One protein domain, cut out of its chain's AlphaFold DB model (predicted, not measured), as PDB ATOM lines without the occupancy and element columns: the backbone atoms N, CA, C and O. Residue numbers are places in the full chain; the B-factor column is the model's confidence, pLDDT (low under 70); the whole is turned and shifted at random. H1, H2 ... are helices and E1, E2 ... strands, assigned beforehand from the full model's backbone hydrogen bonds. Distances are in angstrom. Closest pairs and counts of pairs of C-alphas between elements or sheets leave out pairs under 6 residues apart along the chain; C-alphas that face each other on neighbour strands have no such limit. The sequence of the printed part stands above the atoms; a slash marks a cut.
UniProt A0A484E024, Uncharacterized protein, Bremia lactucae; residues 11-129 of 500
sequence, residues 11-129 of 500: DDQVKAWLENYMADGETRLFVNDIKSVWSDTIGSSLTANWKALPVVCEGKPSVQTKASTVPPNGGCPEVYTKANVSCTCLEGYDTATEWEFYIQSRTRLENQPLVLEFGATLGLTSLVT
ATOM      1  N   ASP A  11     -21.939 -21.297  -3.369       86.81
ATOM      2  CA  ASP A  11     -22.120 -20.003  -2.710       86.81
ATOM      3  C   ASP A  11     -20.952 -19.653  -1.773       86.81
ATOM      4  O   ASP A  11     -20.079 -20.472  -1.470       86.81
ATOM      5  N   ASP A  12     -20.908 -18.398  -1.326       86.69
ATOM      6  CA  ASP A  12     -19.787 -17.895  -0.532       86.69
ATOM      7  C   ASP A  12     -19.711 -18.512   0.873       86.69
ATOM      8  O   ASP A  12     -18.620 -18.587   1.438       86.69
ATOM      9  N   GLN A  13     -20.823 -19.012   1.427       87.62
ATOM     10  CA  GLN A  13     -20.802 -19.688   2.727       87.62
ATOM     11  C   GLN A  13     -20.134 -21.060   2.614       87.62
ATOM     12  O   GLN A  13     -19.315 -21.418   3.459       87.62
ATOM     13  N   VAL A  14     -20.423 -21.809   1.549       87.94
ATOM     14  CA  VAL A  14     -19.776 -23.102   1.289       87.94
ATOM     15  C   VAL A  14     -18.296 -22.920   0.924       87.94
ATOM     16  O   VAL A  14     -17.465 -23.725   1.344       87.94
ATOM     17  N   LYS A  15     -17.925 -21.855   0.196       88.00
ATOM     18  CA  LYS A  15     -16.505 -21.517  -0.031       88.00
ATOM     19  C   LYS A  15     -15.784 -21.219   1.281       88.00
ATOM     20  O   LYS A  15     -14.720 -21.779   1.525       88.00
ATOM     21  N   ALA A  16     -16.387 -20.399   2.143       89.19
ATOM     22  CA  ALA A  16     -15.835 -20.111   3.461       89.19
ATOM     23  C   ALA A  16     -15.706 -21.388   4.310       89.19
ATOM     24  O   ALA A  16     -14.714 -21.556   5.018       89.19
ATOM     25  N   TRP A  17     -16.658 -22.319   4.212       91.25
ATOM     26  CA  TRP A  17     -16.542 -23.627   4.856       91.25
ATOM     27  C   TRP A  17     -15.346 -24.431   4.311       91.25
ATOM     28  O   TRP A  17     -14.525 -24.889   5.103       91.25
ATOM     29  N   LEU A  18     -15.174 -24.545   2.986       90.50
ATOM     30  CA  LEU A  18     -14.033 -25.247   2.364       90.50
ATOM     31  C   LEU A  18     -12.672 -24.691   2.821       90.50
ATOM     32  O   LEU A  18     -11.696 -25.428   2.987       90.50
ATOM     33  N   GLU A  19     -12.601 -23.388   3.072       87.88
ATOM     34  CA  GLU A  19     -11.395 -22.742   3.587       87.88
ATOM     35  C   GLU A  19     -11.111 -23.069   5.058       87.88
ATOM     36  O   GLU A  19      -9.947 -23.037   5.457       87.88
ATOM     37  N   ASN A  20     -12.120 -23.440   5.850       89.19
ATOM     38  CA  ASN A  20     -12.012 -23.520   7.311       89.19
ATOM     39  C   ASN A  20     -12.326 -24.898   7.913       89.19
ATOM     40  O   ASN A  20     -12.052 -25.115   9.091       89.19
ATOM     41  N   TYR A  21     -12.873 -25.846   7.146       91.75
ATOM     42  CA  TYR A  21     -13.284 -27.149   7.688       91.75
ATOM     43  C   TYR A  21     -12.109 -28.027   8.130       91.75
ATOM     44  O   TYR A  21     -12.283 -28.895   8.986       91.75
ATOM     45  N   MET A  22     -10.920 -27.777   7.580       94.69
ATOM     46  CA  MET A  22      -9.652 -28.377   7.989       94.69
ATOM     47  C   MET A  22      -8.580 -27.303   8.158       94.69
ATOM     48  O   MET A  22      -8.504 -26.357   7.360       94.69
ATOM     49  N   ALA A  23      -7.735 -27.482   9.170       93.69
ATOM     50  CA  ALA A  23      -6.537 -26.682   9.378       93.69
ATOM     51  C   ALA A  23      -5.438 -27.063   8.373       93.69
ATOM     52  O   ALA A  23      -5.412 -28.169   7.831       93.69
ATOM     53  N   ASP A  24      -4.513 -26.137   8.116       94.88
ATOM     54  CA  ASP A  24      -3.349 -26.443   7.289       94.88
ATOM     55  C   ASP A  24      -2.436 -27.463   7.987       94.88
ATOM     56  O   ASP A  24      -2.111 -27.317   9.166       94.88
ATOM     57  N   GLY A  25      -2.041 -28.509   7.263       94.00
ATOM     58  CA  GLY A  25      -1.282 -29.646   7.781       94.00
ATOM     59  C   GLY A  25      -2.116 -30.715   8.491       94.00
ATOM     60  O   GLY A  25      -1.560 -31.685   9.006       94.00
ATOM     61  N   GLU A  26      -3.440 -30.580   8.509       95.06
ATOM     62  CA  GLU A  26      -4.329 -31.569   9.109       95.06
ATOM     63  C   GLU A  26      -4.560 -32.763   8.172       95.06
ATOM     64  O   GLU A  26      -4.767 -32.608   6.966       95.06
ATOM     65  N   THR A  27      -4.559 -33.970   8.739       96.00
ATOM     66  CA  THR A  27      -4.977 -35.210   8.077       96.00
ATOM     67  C   THR A  27      -6.096 -35.859   8.867       96.00
ATOM     68  O   THR A  27      -5.874 -36.335   9.983       96.00
ATOM     69  N   ARG A  28      -7.291 -35.889   8.284       95.81
ATOM     70  CA  ARG A  28      -8.511 -36.278   8.982       95.81
ATOM     71  C   ARG A  28      -9.172 -37.474   8.312       95.81
ATOM     72  O   ARG A  28      -9.290 -37.520   7.086       95.81
ATOM     73  N   LEU A  29      -9.618 -38.429   9.126       96.25
ATOM     74  CA  LEU A  29     -10.496 -39.504   8.668       96.25
ATOM     75  C   LEU A  29     -11.935 -38.986   8.587       96.25
ATOM     76  O   LEU A  29     -12.477 -38.500   9.579       96.25
ATOM     77  N   PHE A  30     -12.530 -39.121   7.405       94.62
ATOM     78  CA  PHE A  30     -13.943 -38.915   7.117       94.62
ATOM     79  C   PHE A  30     -14.572 -40.276   6.860       94.62
ATOM     80  O   PHE A  30     -14.397 -40.858   5.793       94.62
ATOM     81  N   VAL A  31     -15.276 -40.808   7.855       90.69
ATOM     82  CA  VAL A  31     -15.907 -42.129   7.746       90.69
ATOM     83  C   VAL A  31     -17.147 -42.095   6.842       90.69
ATOM     84  O   VAL A  31     -17.468 -43.075   6.178       90.69
ATOM     85  N   ASN A  32     -17.803 -40.942   6.759       85.06
ATOM     86  CA  ASN A  32     -18.969 -40.704   5.922       85.06
ATOM     87  C   ASN A  32     -18.699 -39.512   5.003       85.06
ATOM     88  O   ASN A  32     -17.946 -38.601   5.364       85.06
ATOM     89  N   ASP A  33     -19.372 -39.466   3.851       85.38
ATOM     90  CA  ASP A  33     -19.433 -38.225   3.085       85.38
ATOM     91  C   ASP A  33     -20.133 -37.136   3.901       85.38
ATOM     92  O   ASP A  33     -21.232 -37.318   4.435       85.38
ATOM     93  N   ILE A  34     -19.479 -35.980   3.979       83.69
ATOM     94  CA  ILE A  34     -19.906 -34.891   4.852       83.69
ATOM     95  C   ILE A  34     -21.280 -34.332   4.450       83.69
ATOM     96  O   ILE A  34     -22.020 -33.857   5.308       83.69
ATOM     97  N   LYS A  35     -21.680 -34.445   3.173       84.94
ATOM     98  CA  LYS A  35     -23.013 -34.018   2.724       84.94
ATOM     99  C   LYS A  35     -24.092 -34.956   3.243       84.94
ATOM    100  O   LYS A  35     -25.167 -34.483   3.607       84.94
ATOM    101  N   SER A  36     -23.819 -36.264   3.271       82.00
ATOM    102  CA  SER A  36     -24.725 -37.235   3.894       82.00
ATOM    103  C   SER A  36     -24.892 -36.914   5.373       82.00
ATOM    104  O   SER A  36     -26.017 -36.813   5.847       82.00
ATOM    105  N   VAL A  37     -23.780 -36.659   6.068       83.06
ATOM    106  CA  VAL A  37     -23.801 -36.301   7.490       83.06
ATOM    107  C   VAL A  37     -24.646 -35.055   7.727       83.06
ATOM    108  O   VAL A  37     -25.577 -35.105   8.519       83.06
ATOM    109  N   TRP A  38     -24.408 -33.963   6.999       85.38
ATOM    110  CA  TRP A  38     -25.202 -32.745   7.177       85.38
ATOM    111  C   TRP A  38     -26.670 -32.919   6.827       85.38
ATOM    112  O   TRP A  38     -27.500 -32.268   7.451       85.38
ATOM    113  N   SER A  39     -27.006 -33.773   5.858       80.56
ATOM    114  CA  SER A  39     -28.405 -34.090   5.563       80.56
ATOM    115  C   SER A  39     -29.118 -34.674   6.785       80.56
ATOM    116  O   SER A  39     -30.290 -34.360   6.998       80.56
ATOM    117  N   ASP A  40     -28.410 -35.475   7.579       74.81
ATOM    118  CA  ASP A  40     -28.959 -36.197   8.725       74.81
ATOM    119  C   ASP A  40     -28.868 -35.395  10.032       74.81
ATOM    120  O   ASP A  40     -29.804 -35.424  10.831       74.81
ATOM    121  N   THR A  41     -27.773 -34.662  10.254       71.31
ATOM    122  CA  THR A  41     -27.495 -33.985  11.533       71.31
ATOM    123  C   THR A  41     -27.901 -32.515  11.538       71.31
ATOM    124  O   THR A  41     -28.457 -32.025  12.519       71.31
ATOM    125  N   ILE A  42     -27.673 -31.800  10.433       73.00
ATOM    126  CA  ILE A  42     -27.906 -30.350  10.340       73.00
ATOM    127  C   ILE A  42     -29.191 -30.032   9.543       73.00
ATOM    128  O   ILE A  42     -29.871 -29.026   9.784       73.00
ATOM    129  N   GLY A  43     -29.577 -30.915   8.622       68.62
ATOM    130  CA  GLY A  43     -30.832 -30.902   7.881       68.62
ATOM    131  C   GLY A  43     -31.099 -29.603   7.113       68.62
ATOM    132  O   GLY A  43     -30.212 -28.981   6.528       68.62
ATOM    133  N   SER A  44     -32.365 -29.177   7.110       63.00
ATOM    134  CA  SER A  44     -32.845 -27.972   6.414       63.00
ATOM    135  C   SER A  44     -32.421 -26.647   7.062       63.00
ATOM    136  O   SER A  44     -32.843 -25.595   6.588       63.00
ATOM    137  N   SER A  45     -31.649 -26.675   8.157       68.19
ATOM    138  CA  SER A  45     -31.200 -25.455   8.843       68.19
ATOM    139  C   SER A  45     -30.062 -24.740   8.105       68.19
ATOM    140  O   SER A  45     -29.928 -23.522   8.227       68.19
ATOM    141  N   LEU A  46     -29.290 -25.466   7.286       75.31
ATOM    142  CA  LEU A  46     -28.290 -24.875   6.399       75.31
ATOM    143  C   LEU A  46     -28.983 -24.202   5.212       75.31
ATOM    144  O   LEU A  46     -29.547 -24.868   4.344       75.31
ATOM    145  N   THR A  47     -28.903 -22.874   5.163       73.44
ATOM    146  CA  THR A  47     -29.426 -22.053   4.060       73.44
ATOM    147  C   THR A  47     -28.488 -22.002   2.853       73.44
ATOM    148  O   THR A  47     -28.915 -21.605   1.769       73.44
ATOM    149  N   ALA A  48     -27.234 -22.426   3.032       79.31
ATOM    150  CA  ALA A  48     -26.225 -22.496   1.986       79.31
ATOM    151  C   ALA A  48     -26.517 -23.607   0.958       79.31
ATOM    152  O   ALA A  48     -27.113 -24.638   1.279       79.31
ATOM    153  N   ASN A  49     -26.028 -23.465  -0.272       86.94
ATOM    154  CA  ASN A  49     -26.192 -24.436  -1.356       86.94
ATOM    155  C   ASN A  49     -25.215 -25.629  -1.268       86.94
ATOM    156  O   ASN A  49     -24.753 -26.135  -2.288       86.94
ATOM    157  N   TRP A  50     -24.945 -26.146  -0.065       84.94
ATOM    158  CA  TRP A  50     -23.997 -27.243   0.203       84.94
ATOM    159  C   TRP A  50     -24.253 -28.511  -0.628       84.94
ATOM    160  O   TRP A  50     -23.330 -29.270  -0.917       84.94
ATOM    161  N   LYS A  51     -25.495 -28.732  -1.084       86.56
ATOM    162  CA  LYS A  51     -25.851 -29.823  -2.007       86.56
ATOM    163  C   LYS A  51     -25.127 -29.745  -3.356       86.56
ATOM    164  O   LYS A  51     -25.022 -30.780  -4.010       86.56
ATOM    165  N   ALA A  52     -24.608 -28.580  -3.740       86.75
ATOM    166  CA  ALA A  52     -23.796 -28.386  -4.939       86.75
ATOM    167  C   ALA A  52     -22.364 -28.939  -4.804       86.75
ATOM    168  O   ALA A  52     -21.698 -29.125  -5.819       86.75
ATOM    169  N   LEU A  53     -21.881 -29.238  -3.587       88.69
ATOM    170  CA  LEU A  53     -20.568 -29.865  -3.419       88.69
ATOM    171  C   LEU A  53     -20.537 -31.255  -4.077       88.69
ATOM    172  O   LEU A  53     -21.491 -32.020  -3.934       88.69
ATOM    173  N   PRO A  54     -19.465 -31.629  -4.780       91.56
ATOM    174  CA  PRO A  54     -19.293 -32.998  -5.247       91.56
ATOM    175  C   PRO A  54     -19.055 -33.944  -4.061       91.56
ATOM    176  O   PRO A  54     -18.458 -33.556  -3.060       91.56
ATOM    177  N   VAL A  55     -19.525 -35.184  -4.185       91.50
ATOM    178  CA  VAL A  55     -19.311 -36.241  -3.184       91.50
ATOM    179  C   VAL A  55     -17.857 -36.706  -3.254       91.50
ATOM    180  O   VAL A  55     -17.338 -36.963  -4.344       91.50
ATOM    181  N   VAL A  56     -17.195 -36.824  -2.104       94.06
ATOM    182  CA  VAL A  56     -15.822 -37.347  -2.034       94.06
ATOM    183  C   VAL A  56     -15.868 -38.877  -2.014       94.06
ATOM    184  O   VAL A  56     -16.686 -39.462  -1.309       94.06
ATOM    185  N   CYS A  57     -15.001 -39.530  -2.796       93.94
ATOM    186  CA  CYS A  57     -14.858 -40.993  -2.828       93.94
ATOM    187  C   CYS A  57     -16.170 -41.766  -3.055       93.94
ATOM    188  O   CYS A  57     -16.356 -42.843  -2.500       93.94
ATOM    189  N   GLU A  58     -17.101 -41.204  -3.834       90.88
ATOM    190  CA  GLU A  58     -18.420 -41.809  -4.099       90.88
ATOM    191  C   GLU A  58     -19.230 -42.127  -2.823       90.88
ATOM    192  O   GLU A  58     -20.135 -42.956  -2.844       90.88
ATOM    193  N   GLY A  59     -18.926 -41.464  -1.702       89.00
ATOM    194  CA  GLY A  59     -19.587 -41.686  -0.417       89.00
ATOM    195  C   GLY A  59     -18.844 -42.636   0.518       89.00
ATOM    196  O   GLY A  59     -19.226 -42.755   1.683       89.00
ATOM    197  N   LYS A  60     -17.790 -43.300   0.031       91.25
ATOM    198  CA  LYS A  60     -16.962 -44.216   0.821       91.25
ATOM    199  C   LYS A  60     -16.139 -43.452   1.867       91.25
ATOM    200  O   LYS A  60     -15.842 -42.267   1.666       91.25
ATOM    201  N   PRO A  61     -15.706 -44.129   2.948       94.88
ATOM    202  CA  PRO A  61     -14.757 -43.548   3.884       94.88
ATOM    203  C   PRO A  61     -13.505 -43.028   3.161       94.88
ATOM    204  O   PRO A  61     -13.033 -43.613   2.186       94.88
ATOM    205  N   SER A  62     -12.955 -41.914   3.635       96.19
ATOM    206  CA  SER A  62     -11.796 -41.267   3.022       96.19
ATOM    207  C   SER A  62     -10.865 -40.657   4.062       96.19
ATOM    208  O   SER A  62     -11.295 -40.154   5.098       96.19
ATOM    209  N   VAL A  63      -9.568 -40.661   3.766       97.12
ATOM    210  CA  VAL A  63      -8.589 -39.838   4.480       97.12
ATOM    211  C   VAL A  63      -8.340 -38.594   3.650       97.12
ATOM    212  O   VAL A  63      -7.912 -38.687   2.498       97.12
ATOM    213  N   GLN A  64      -8.597 -37.430   4.236       96.69
ATOM    214  CA  GLN A  64      -8.348 -36.149   3.590       96.69
ATOM    215  C   GLN A  64      -7.166 -35.462   4.260       96.69
ATOM    216  O   GLN A  64      -7.025 -35.512   5.482       96.69
ATOM    217  N   THR A  65      -6.315 -34.816   3.468       96.62
ATOM    218  CA  THR A  65      -5.194 -34.008   3.963       96.62
ATOM    219  C   THR A  65      -5.253 -32.633   3.350       96.62
ATOM    220  O   THR A  65      -5.226 -32.523   2.125       96.62
ATOM    221  N   LYS A  66      -5.248 -31.593   4.178       95.75
ATOM    222  CA  LYS A  66      -5.084 -30.219   3.709       95.75
ATOM    223  C   LYS A  66      -3.655 -29.769   3.958       95.75
ATOM    224  O   LYS A  66      -3.179 -29.848   5.088       95.75
ATOM    225  N   ALA A  67      -2.964 -29.327   2.915       95.56
ATOM    226  CA  ALA A  67      -1.581 -28.884   3.041       95.56
ATOM    227  C   ALA A  67      -1.231 -27.803   2.016       95.56
ATOM    228  O   ALA A  67      -1.327 -28.010   0.813       95.56
ATOM    229  N   SER A  68      -0.731 -26.669   2.493       93.81
ATOM    230  CA  SER A  68      -0.172 -25.592   1.673       93.81
ATOM    231  C   SER A  68       1.220 -25.932   1.125       93.81
ATOM    232  O   SER A  68       1.651 -25.369   0.120       93.81
ATOM    233  N   THR A  69       1.925 -26.859   1.780       93.94
ATOM    234  CA  THR A  69       3.323 -27.223   1.488       93.94
ATOM    235  C   THR A  69       3.477 -28.471   0.620       93.94
ATOM    236  O   THR A  69       4.556 -28.699   0.073       93.94
ATOM    237  N   VAL A  70       2.417 -29.271   0.477       93.62
ATOM    238  CA  VAL A  70       2.403 -30.505  -0.319       93.62
ATOM    239  C   VAL A  70       1.302 -30.377  -1.369       93.62
ATOM    240  O   VAL A  70       0.163 -30.098  -1.001       93.62
ATOM    241  N   PRO A  71       1.606 -30.555  -2.667       94.50
ATOM    242  CA  PRO A  71       0.592 -30.442  -3.703       94.50
ATOM    243  C   PRO A  71      -0.485 -31.530  -3.540       94.50
ATOM    244  O   PRO A  71      -0.154 -32.661  -3.173       94.50
ATOM    245  N   PRO A  72      -1.757 -31.225  -3.851       95.88
ATOM    246  CA  PRO A  72      -2.831 -32.210  -3.844       95.88
ATOM    247  C   PRO A  72      -2.516 -33.452  -4.679       95.88
ATOM    248  O   PRO A  72      -2.003 -33.346  -5.793       95.88
ATOM    249  N   ASN A  73      -2.900 -34.629  -4.184       96.00
ATOM    250  CA  ASN A  73      -2.721 -35.897  -4.901       96.00
ATOM    251  C   ASN A  73      -3.657 -36.068  -6.116       96.00
ATOM    252  O   ASN A  73      -3.506 -37.027  -6.867       96.00
ATOM    253  N   GLY A  74      -4.625 -35.164  -6.307       94.94
ATOM    254  CA  GLY A  74      -5.619 -35.227  -7.384       94.94
ATOM    255  C   GLY A  74      -6.746 -36.242  -7.157       94.94
ATOM    256  O   GLY A  74      -7.530 -36.474  -8.070       94.94
ATOM    257  N   GLY A  75      -6.841 -36.841  -5.966       94.94
ATOM    258  CA  GLY A  75      -7.894 -37.802  -5.618       94.94
ATOM    259  C   GLY A  75      -9.214 -37.164  -5.185       94.94
ATOM    260  O   GLY A  75     -10.236 -37.841  -5.144       94.94
ATOM    261  N   CYS A  76      -9.221 -35.867  -4.861       95.88
ATOM    262  CA  CYS A  76     -10.456 -35.157  -4.546       95.88
ATOM    263  C   CYS A  76     -11.122 -34.583  -5.806       95.88
ATOM    264  O   CYS A  76     -10.429 -34.217  -6.762       95.88
ATOM    265  N   PRO A  77     -12.446 -34.336  -5.772       95.12
ATOM    266  CA  PRO A  77     -13.093 -33.483  -6.761       95.12
ATOM    267  C   PRO A  77     -12.422 -32.103  -6.878       95.12
ATOM    268  O   PRO A  77     -11.815 -31.604  -5.926       95.12
ATOM    269  N   GLU A  78     -12.572 -31.452  -8.034       93.12
ATOM    270  CA  GLU A  78     -11.812 -30.244  -8.394       93.12
ATOM    271  C   GLU A  78     -11.921 -29.110  -7.358       93.12
ATOM    272  O   GLU A  78     -10.934 -28.427  -7.089       93.12
ATOM    273  N   VAL A  79     -13.090 -28.928  -6.734       92.44
ATOM    274  CA  VAL A  79     -13.297 -27.874  -5.728       92.44
ATOM    275  C   VAL A  79     -12.421 -28.058  -4.479       92.44
ATOM    276  O   VAL A  79     -11.853 -27.090  -3.982       92.44
ATOM    277  N   TYR A  80     -12.248 -29.294  -4.015       94.19
ATOM    278  CA  TYR A  80     -11.407 -29.630  -2.865       94.19
ATOM    279  C   TYR A  80      -9.925 -29.573  -3.245       94.19
ATOM    280  O   TYR A  80      -9.109 -29.022  -2.509       94.19
ATOM    281  N   THR A  81      -9.585 -30.055  -4.444       94.00
ATOM    282  CA  THR A  81      -8.225 -29.961  -4.993       94.00
ATOM    283  C   THR A  81      -7.770 -28.497  -5.093       94.00
ATOM    284  O   THR A  81      -6.649 -28.177  -4.703       94.00
ATOM    285  N   LYS A  82      -8.647 -27.573  -5.516       92.56
ATOM    286  CA  LYS A  82      -8.379 -26.118  -5.523       92.56
ATOM    287  C   LYS A  82      -8.184 -25.523  -4.124       92.56
ATOM    288  O   LYS A  82      -7.500 -24.514  -3.996       92.56
ATOM    289  N   ALA A  83      -8.747 -26.149  -3.092       92.50
ATOM    290  CA  ALA A  83      -8.565 -25.780  -1.688       92.50
ATOM    291  C   ALA A  83      -7.335 -26.453  -1.037       92.50
ATOM    292  O   ALA A  83      -7.215 -26.464   0.189       92.50
ATOM    293  N   ASN A  84      -6.416 -26.998  -1.845       95.12
ATOM    294  CA  ASN A  84      -5.213 -27.719  -1.417       95.12
ATOM    295  C   ASN A  84      -5.493 -28.982  -0.583       95.12
ATOM    296  O   ASN A  84      -4.753 -29.302   0.351       95.12
ATOM    297  N   VAL A  85      -6.563 -29.707  -0.922       96.12
ATOM    298  CA  VAL A  85      -6.936 -30.959  -0.255       96.12
ATOM    299  C   VAL A  85      -6.574 -32.162  -1.126       96.12
ATOM    300  O   VAL A  85      -6.886 -32.203  -2.315       96.12
ATOM    301  N   SER A  86      -5.917 -33.148  -0.519       97.19
ATOM    302  CA  SER A  86      -5.718 -34.498  -1.058       97.19
ATOM    303  C   SER A  86      -6.748 -35.453  -0.470       97.19
ATOM    304  O   SER A  86      -7.019 -35.372   0.726       97.19
ATOM    305  N   CYS A  87      -7.267 -36.383  -1.273       97.56
ATOM    306  CA  CYS A  87      -8.229 -37.392  -0.828       97.56
ATOM    307  C   CYS A  87      -7.684 -38.776  -1.151       97.56
ATOM    308  O   CYS A  87      -7.250 -39.035  -2.275       97.56
ATOM    309  N   THR A  88      -7.717 -39.649  -0.154       97.75
ATOM    310  CA  THR A  88      -7.396 -41.069  -0.268       97.75
ATOM    311  C   THR A  88      -8.666 -41.851   0.027       97.75
ATOM    312  O   THR A  88      -9.171 -41.779   1.150       97.75
ATOM    313  N   CYS A  89      -9.202 -42.566  -0.957       97.25
ATOM    314  CA  CYS A  89     -10.432 -43.339  -0.789       97.25
ATOM    315  C   CYS A  89     -10.144 -44.686  -0.127       97.25
ATOM    316  O   CYS A  89      -9.156 -45.339  -0.464       97.25
ATOM    317  N   LEU A  90     -10.985 -45.085   0.828       96.88
ATOM    318  CA  LEU A  90     -10.867 -46.368   1.511       96.88
ATOM    319  C   LEU A  90     -11.804 -47.385   0.855       96.88
ATOM    320  O   LEU A  90     -13.029 -47.261   0.925       96.88
ATOM    321  N   GLU A  91     -11.223 -48.391   0.214       95.38
ATOM    322  CA  GLU A  91     -11.949 -49.421  -0.528       95.38
ATOM    323  C   GLU A  91     -12.297 -50.628   0.354       95.38
ATOM    324  O   GLU A  91     -11.629 -50.911   1.349       95.38
ATOM    325  N   GLY A  92     -13.381 -51.331   0.011       92.75
ATOM    326  CA  GLY A  92     -13.842 -52.535   0.718       92.75
ATOM    327  C   GLY A  92     -14.732 -52.300   1.948       92.75
ATOM    328  O   GLY A  92     -15.189 -53.268   2.551       92.75
ATOM    329  N   TYR A  93     -15.025 -51.048   2.318       92.69
ATOM    330  CA  TYR A  93     -15.915 -50.717   3.448       92.69
ATOM    331  C   TYR A  93     -17.410 -50.719   3.091       92.69
ATOM    332  O   TYR A  93     -18.254 -50.863   3.972       92.69
ATOM    333  N   ASP A  94     -17.749 -50.566   1.814       88.50
ATOM    334  CA  ASP A  94     -19.115 -50.506   1.273       88.50
ATOM    335  C   ASP A  94     -19.870 -51.843   1.351       88.50
ATOM    336  O   ASP A  94     -21.097 -51.871   1.457       88.50
ATOM    337  N   THR A  95     -19.139 -52.954   1.336       87.38
ATOM    338  CA  THR A  95     -19.695 -54.313   1.453       87.38
ATOM    339  C   THR A  95     -19.672 -54.861   2.882       87.38
ATOM    340  O   THR A  95     -20.247 -55.920   3.141       87.38
ATOM    341  N   ALA A  96     -19.039 -54.146   3.817       92.56
ATOM    342  CA  ALA A  96     -18.852 -54.574   5.196       92.56
ATOM    343  C   ALA A  96     -19.886 -53.941   6.140       92.56
ATOM    344  O   ALA A  96     -20.197 -52.756   6.053       92.56
ATOM    345  N   THR A  97     -20.380 -54.730   7.095       94.56
ATOM    346  CA  THR A  97     -21.203 -54.246   8.221       94.56
ATOM    347  C   THR A  97     -20.378 -54.003   9.484       94.56
ATOM    348  O   THR A  97     -20.863 -53.402  10.441       94.56
ATOM    349  N   GLU A  98     -19.138 -54.489   9.498       96.00
ATOM    350  CA  GLU A  98     -18.180 -54.326  10.584       96.00
ATOM    351  C   GLU A  98     -16.987 -53.536  10.055       96.00
ATOM    352  O   GLU A  98     -16.258 -53.995   9.177       96.00
ATOM    353  N   TRP A  99     -16.816 -52.320  10.560       95.62
ATOM    354  CA  TRP A  99     -15.751 -51.427  10.125       95.62
ATOM    355  C   TRP A  99     -14.574 -51.478  11.085       95.62
ATOM    356  O   TRP A  99     -14.756 -51.375  12.300       95.62
ATOM    357  N   GLU A 100     -13.365 -51.593  10.535       96.50
ATOM    358  CA  GLU A 100     -12.121 -51.593  11.301       96.50
ATOM    359  C   GLU A 100     -11.130 -50.572  10.741       96.50
ATOM    360  O   GLU A 100     -10.680 -50.699   9.607       96.50
ATOM    361  N   PHE A 101     -10.742 -49.596  11.558       97.25
ATOM    362  CA  PHE A 101      -9.764 -48.573  11.204       97.25
ATOM    363  C   PHE A 101      -8.497 -48.748  12.037       97.25
ATOM    364  O   PHE A 101      -8.518 -48.618  13.261       97.25
ATOM    365  N   TYR A 102      -7.379 -49.004  11.366       97.69
ATOM    366  CA  TYR A 102      -6.060 -49.044  11.990       97.69
ATOM    367  C   TYR A 102      -5.425 -47.667  11.833       97.69
ATOM    368  O   TYR A 102      -5.285 -47.184  10.715       97.69
ATOM    369  N   ILE A 103      -5.079 -47.004  12.931       96.50
ATOM    370  CA  ILE A 103      -4.640 -45.605  12.924       96.50
ATOM    371  C   ILE A 103      -3.256 -45.457  13.544       96.50
ATOM    372  O   ILE A 103      -2.880 -46.199  14.440       96.50
ATOM    373  N   GLN A 104      -2.499 -44.468  13.095       95.12
ATOM    374  CA  GLN A 104      -1.240 -44.057  13.708       95.12
ATOM    375  C   GLN A 104      -1.127 -42.535  13.669       95.12
ATOM    376  O   GLN A 104      -1.703 -41.885  12.792       95.12
ATOM    377  N   SER A 105      -0.358 -41.958  14.592       92.25
ATOM    378  CA  SER A 105      -0.118 -40.515  14.587       92.25
ATOM    379  C   SER A 105       0.669 -40.100  13.345       92.25
ATOM    380  O   SER A 105       1.699 -40.694  13.008       92.25
ATOM    381  N   ARG A 106       0.196 -39.066  12.648       89.88
ATOM    382  CA  ARG A 106       0.912 -38.496  11.506       89.88
ATOM    383  C   ARG A 106       1.867 -37.396  11.959       89.88
ATOM    384  O   ARG A 106       1.446 -36.296  12.295       89.88
ATOM    385  N   THR A 107       3.167 -37.672  11.886       84.56
ATOM    386  CA  THR A 107       4.227 -36.723  12.281       84.56
ATOM    387  C   THR A 107       4.795 -35.909  11.118       84.56
ATOM    388  O   THR A 107       5.401 -34.861  11.340       84.56
ATOM    389  N   ARG A 108       4.602 -36.363   9.872       88.81
ATOM    390  CA  ARG A 108       5.109 -35.693   8.667       88.81
ATOM    391  C   ARG A 108       4.075 -35.661   7.544       88.81
ATOM    392  O   ARG A 108       3.385 -36.646   7.269       88.81
ATOM    393  N   LEU A 109       4.003 -34.511   6.878       90.12
ATOM    394  CA  LEU A 109       3.229 -34.330   5.655       90.12
ATOM    395  C   LEU A 109       4.011 -34.887   4.467       90.12
ATOM    396  O   LEU A 109       5.146 -34.489   4.212       90.12
ATOM    397  N   GLU A 110       3.384 -35.817   3.758       88.56
ATOM    398  CA  GLU A 110       3.934 -36.511   2.593       88.56
ATOM    399  C   GLU A 110       2.800 -36.788   1.596       88.56
ATOM    400  O   GLU A 110       1.617 -36.716   1.954       88.56
ATOM    401  N   ASN A 111       3.155 -37.109   0.351       87.81
ATOM    402  CA  ASN A 111       2.173 -37.468  -0.670       87.81
ATOM    403  C   ASN A 111       1.363 -38.693  -0.228       87.81
ATOM    404  O   ASN A 111       1.925 -39.676   0.252       87.81
ATOM    405  N   GLN A 112       0.048 -38.631  -0.415       89.94
ATOM    406  CA  GLN A 112      -0.855 -39.736  -0.107       89.94
ATOM    407  C   GLN A 112      -1.248 -40.504  -1.373       89.94
ATOM    408  O   GLN A 112      -1.379 -39.887  -2.437       89.94
ATOM    409  N   PRO A 113      -1.463 -41.830  -1.279       96.12
ATOM    410  CA  PRO A 113      -2.014 -42.599  -2.386       96.12
ATOM    411  C   PRO A 113      -3.439 -42.132  -2.718       96.12
ATOM    412  O   PRO A 113      -4.077 -41.429  -1.942       96.12
ATOM    413  N   LEU A 114      -3.946 -42.514  -3.889       97.12
ATOM    414  CA  LEU A 114      -5.342 -42.241  -4.256       97.12
ATOM    415  C   LEU A 114      -6.316 -43.175  -3.526       97.12
ATOM    416  O   LEU A 114      -7.455 -42.801  -3.265       97.12
ATOM    417  N   VAL A 115      -5.855 -44.385  -3.206       97.50
ATOM    418  CA  VAL A 115      -6.661 -45.468  -2.645       97.50
ATOM    419  C   VAL A 115      -5.873 -46.198  -1.562       97.50
ATOM    420  O   VAL A 115      -4.659 -46.381  -1.687       97.50
ATOM    421  N   LEU A 116      -6.573 -46.624  -0.514       97.25
ATOM    422  CA  LEU A 116      -6.113 -47.592   0.475       97.25
ATOM    423  C   LEU A 116      -7.176 -48.679   0.643       97.25
ATOM    424  O   LEU A 116      -8.369 -48.397   0.647       97.25
ATOM    425  N   GLU A 117      -6.731 -49.918   0.807       95.94
ATOM    426  CA  GLU A 117      -7.626 -51.060   1.001       95.94
ATOM    427  C   GLU A 117      -8.131 -51.152   2.450       95.94
ATOM    428  O   GLU A 117      -7.539 -50.590   3.382       95.94
ATOM    429  N   PHE A 118      -9.206 -51.912   2.651       95.12
ATOM    430  CA  PHE A 118      -9.725 -52.260   3.971       95.12
ATOM    431  C   PHE A 118      -8.615 -52.804   4.884       95.12
ATOM    432  O   PHE A 118      -7.827 -53.667   4.493       95.12
ATOM    433  N   GLY A 119      -8.556 -52.301   6.119       93.00
ATOM    434  CA  GLY A 119      -7.535 -52.689   7.094       93.00
ATOM    435  C   GLY A 119      -6.166 -52.017   6.920       93.00
ATOM    436  O   GLY A 119      -5.257 -52.300   7.698       93.00
ATOM    437  N   ALA A 120      -5.988 -51.120   5.944       96.25
ATOM    438  CA  ALA A 120      -4.763 -50.332   5.834       96.25
ATOM    439  C   ALA A 120      -4.559 -49.404   7.046       96.25
ATOM    440  O   ALA A 120      -5.513 -48.849   7.595       96.25
ATOM    441  N   THR A 121      -3.296 -49.187   7.424       96.44
ATOM    442  CA  THR A 121      -2.934 -48.248   8.493       96.44
ATOM    443  C   THR A 121      -3.030 -46.802   8.011       96.44
ATOM    444  O   THR A 121      -2.394 -46.408   7.031       96.44
ATOM    445  N   LEU A 122      -3.786 -45.987   8.739       96.06
ATOM    446  CA  LEU A 122      -4.091 -44.598   8.425       96.06
ATOM    447  C   LEU A 122      -3.247 -43.663   9.299       96.06
ATOM    448  O   LEU A 122      -3.372 -43.654  10.521       96.06
ATOM    449  N   GLY A 123      -2.398 -42.845   8.679       94.75
ATOM    450  CA  GLY A 123      -1.698 -41.768   9.382       94.75
ATOM    451  C   GLY A 123      -2.620 -40.568   9.575       94.75
ATOM    452  O   GLY A 123      -2.883 -39.863   8.603       94.75
ATOM    453  N   LEU A 124      -3.076 -40.312  10.802       95.00
ATOM    454  CA  LEU A 124      -4.069 -39.282  11.120       95.00
ATOM    455  C   LEU A 124      -3.545 -38.270  12.144       95.00
ATOM    456  O   LEU A 124      -2.694 -38.578  12.977       95.00
ATOM    457  N   THR A 125      -4.087 -37.057  12.091       93.31
ATOM    458  CA  THR A 125      -3.961 -36.041  13.151       93.31
ATOM    459  C   THR A 125      -5.271 -35.861  13.915       93.31
ATOM    460  O   THR A 125      -5.278 -35.428  15.065       93.31
ATOM    461  N   SER A 126      -6.393 -36.152  13.261       93.50
ATOM    462  CA  SER A 126      -7.738 -35.933  13.782       93.50
ATOM    463  C   SER A 126      -8.750 -36.837  13.079       93.50
ATOM    464  O   SER A 126      -8.449 -37.520  12.094       93.50
ATOM    465  N   LEU A 127      -9.974 -36.834  13.587       93.75
ATOM    466  CA  LEU A 127     -11.102 -37.561  13.032       93.75
ATOM    467  C   LEU A 127     -12.374 -36.733  13.207       93.75
ATOM    468  O   LEU A 127     -12.580 -36.117  14.253       93.75
ATOM    469  N   VAL A 128     -13.220 -36.705  12.180       92.62
ATOM    470  CA  VAL A 128     -14.553 -36.106  12.299       92.62
ATOM    471  C   VAL A 128     -15.494 -37.078  13.006       92.62
ATOM    472  O   VAL A 128     -15.352 -38.283  12.799       92.62
ATOM    473  N   THR A 129     -16.441 -36.571  13.804       91.50
ATOM    474  CA  THR A 129     -17.542 -37.359  14.383       91.50
ATOM    475  C   THR A 129     -18.036 -38.414  13.393       91.50
ATOM    476  O   THR A 129     -18.403 -38.094  12.258       91.50
TER     477      THR A 129
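Overview. This is residues 11 to 129 of the 500 residues of an uncharacterized protein of Bremia lactucae (UniProt A0A484E024). A twisted five-strand sheet forms a wall, with the parallel strand pair E4 and E6 over part of one side and the four small helices on the other. H3 and H4 lie near the sheet, while H1, H2 and the unnamed stretch 42 to 55 reach farther out. The printed part has 119 residues, with four named helices and seven named strands in the order H1 E1 H2 H3 E2 H4 E3 E4 E5 E6 E7, and its class is mixed, helices and strands. The larger sheet runs E5 E3 E2 E1 E7 and is mixed; E4 and E6 are parallel. It is compact, with a radius of gyration of the C-alphas of 14.0 A and spans of 38 by 37 by 21 A.

Arrangement. In the sheet, E2, residues 62 to 66, is antiparallel to E1, residues 27 to 30, with N 28 and O 64 at 2.8 A. E3, residues 85 to 91, is antiparallel to E2, with N 86 and O 65 at 2.8 A. Edge strand E5, residues 115 to 117, is parallel to E3, with N 116 and O 89 at 2.9 A. Edge strand E7, residues 126 to 128, is parallel to E1, with N 128 and O 29 at 3.2 A. From edge to edge the strands' lines turn by 87 degrees. E6, residues 121 to 124, runs on into E7 across a break of 1 residue, at 93 degrees. E4, residues 98 to 105, is parallel to E6, with N 104 and O 122 at 2.8 A. The closest C-alphas of E1 and E6 are those of Thr 27 and Leu 124, 5.2 A apart. H3, residues 56 to 59, is on the sheet at a height of 8.1 A, with Cys 57 and Cys 89 of E3 the closest C-alphas at 5.4 A. H4, residues 78 to 82, only grazes the sheet. H1, residues 12 to 20, is close to H4 but not clearly touching, its closest C-alphas being Leu 18 and Tyr 80 at 7.3 A. H2, residues 34 to 41, is near H3; H1 and H2 are not on the sheet. In H1, H2 and H4 every O i to N i+4 pair is within hydrogen-bond range; H3 is too short for one.

Along the chain. H1 begins at C-alpha 12 (-19.787, -17.895, -0.532) and is 12.4 A long. E4 is 23.1 A, E3 19.1 A and E2 12.9 A long. E7 ends at C-alpha 128 (-14.553, -36.106, 12.299).

Size, cuts and confidence. The C-alphas farthest apart, Ser 44 and Arg 108, are 38.8 A apart. The printed part has no cut. The links H2 to H3 and E2 to H4 are long. Residues 43 to 45 have pLDDT under 70.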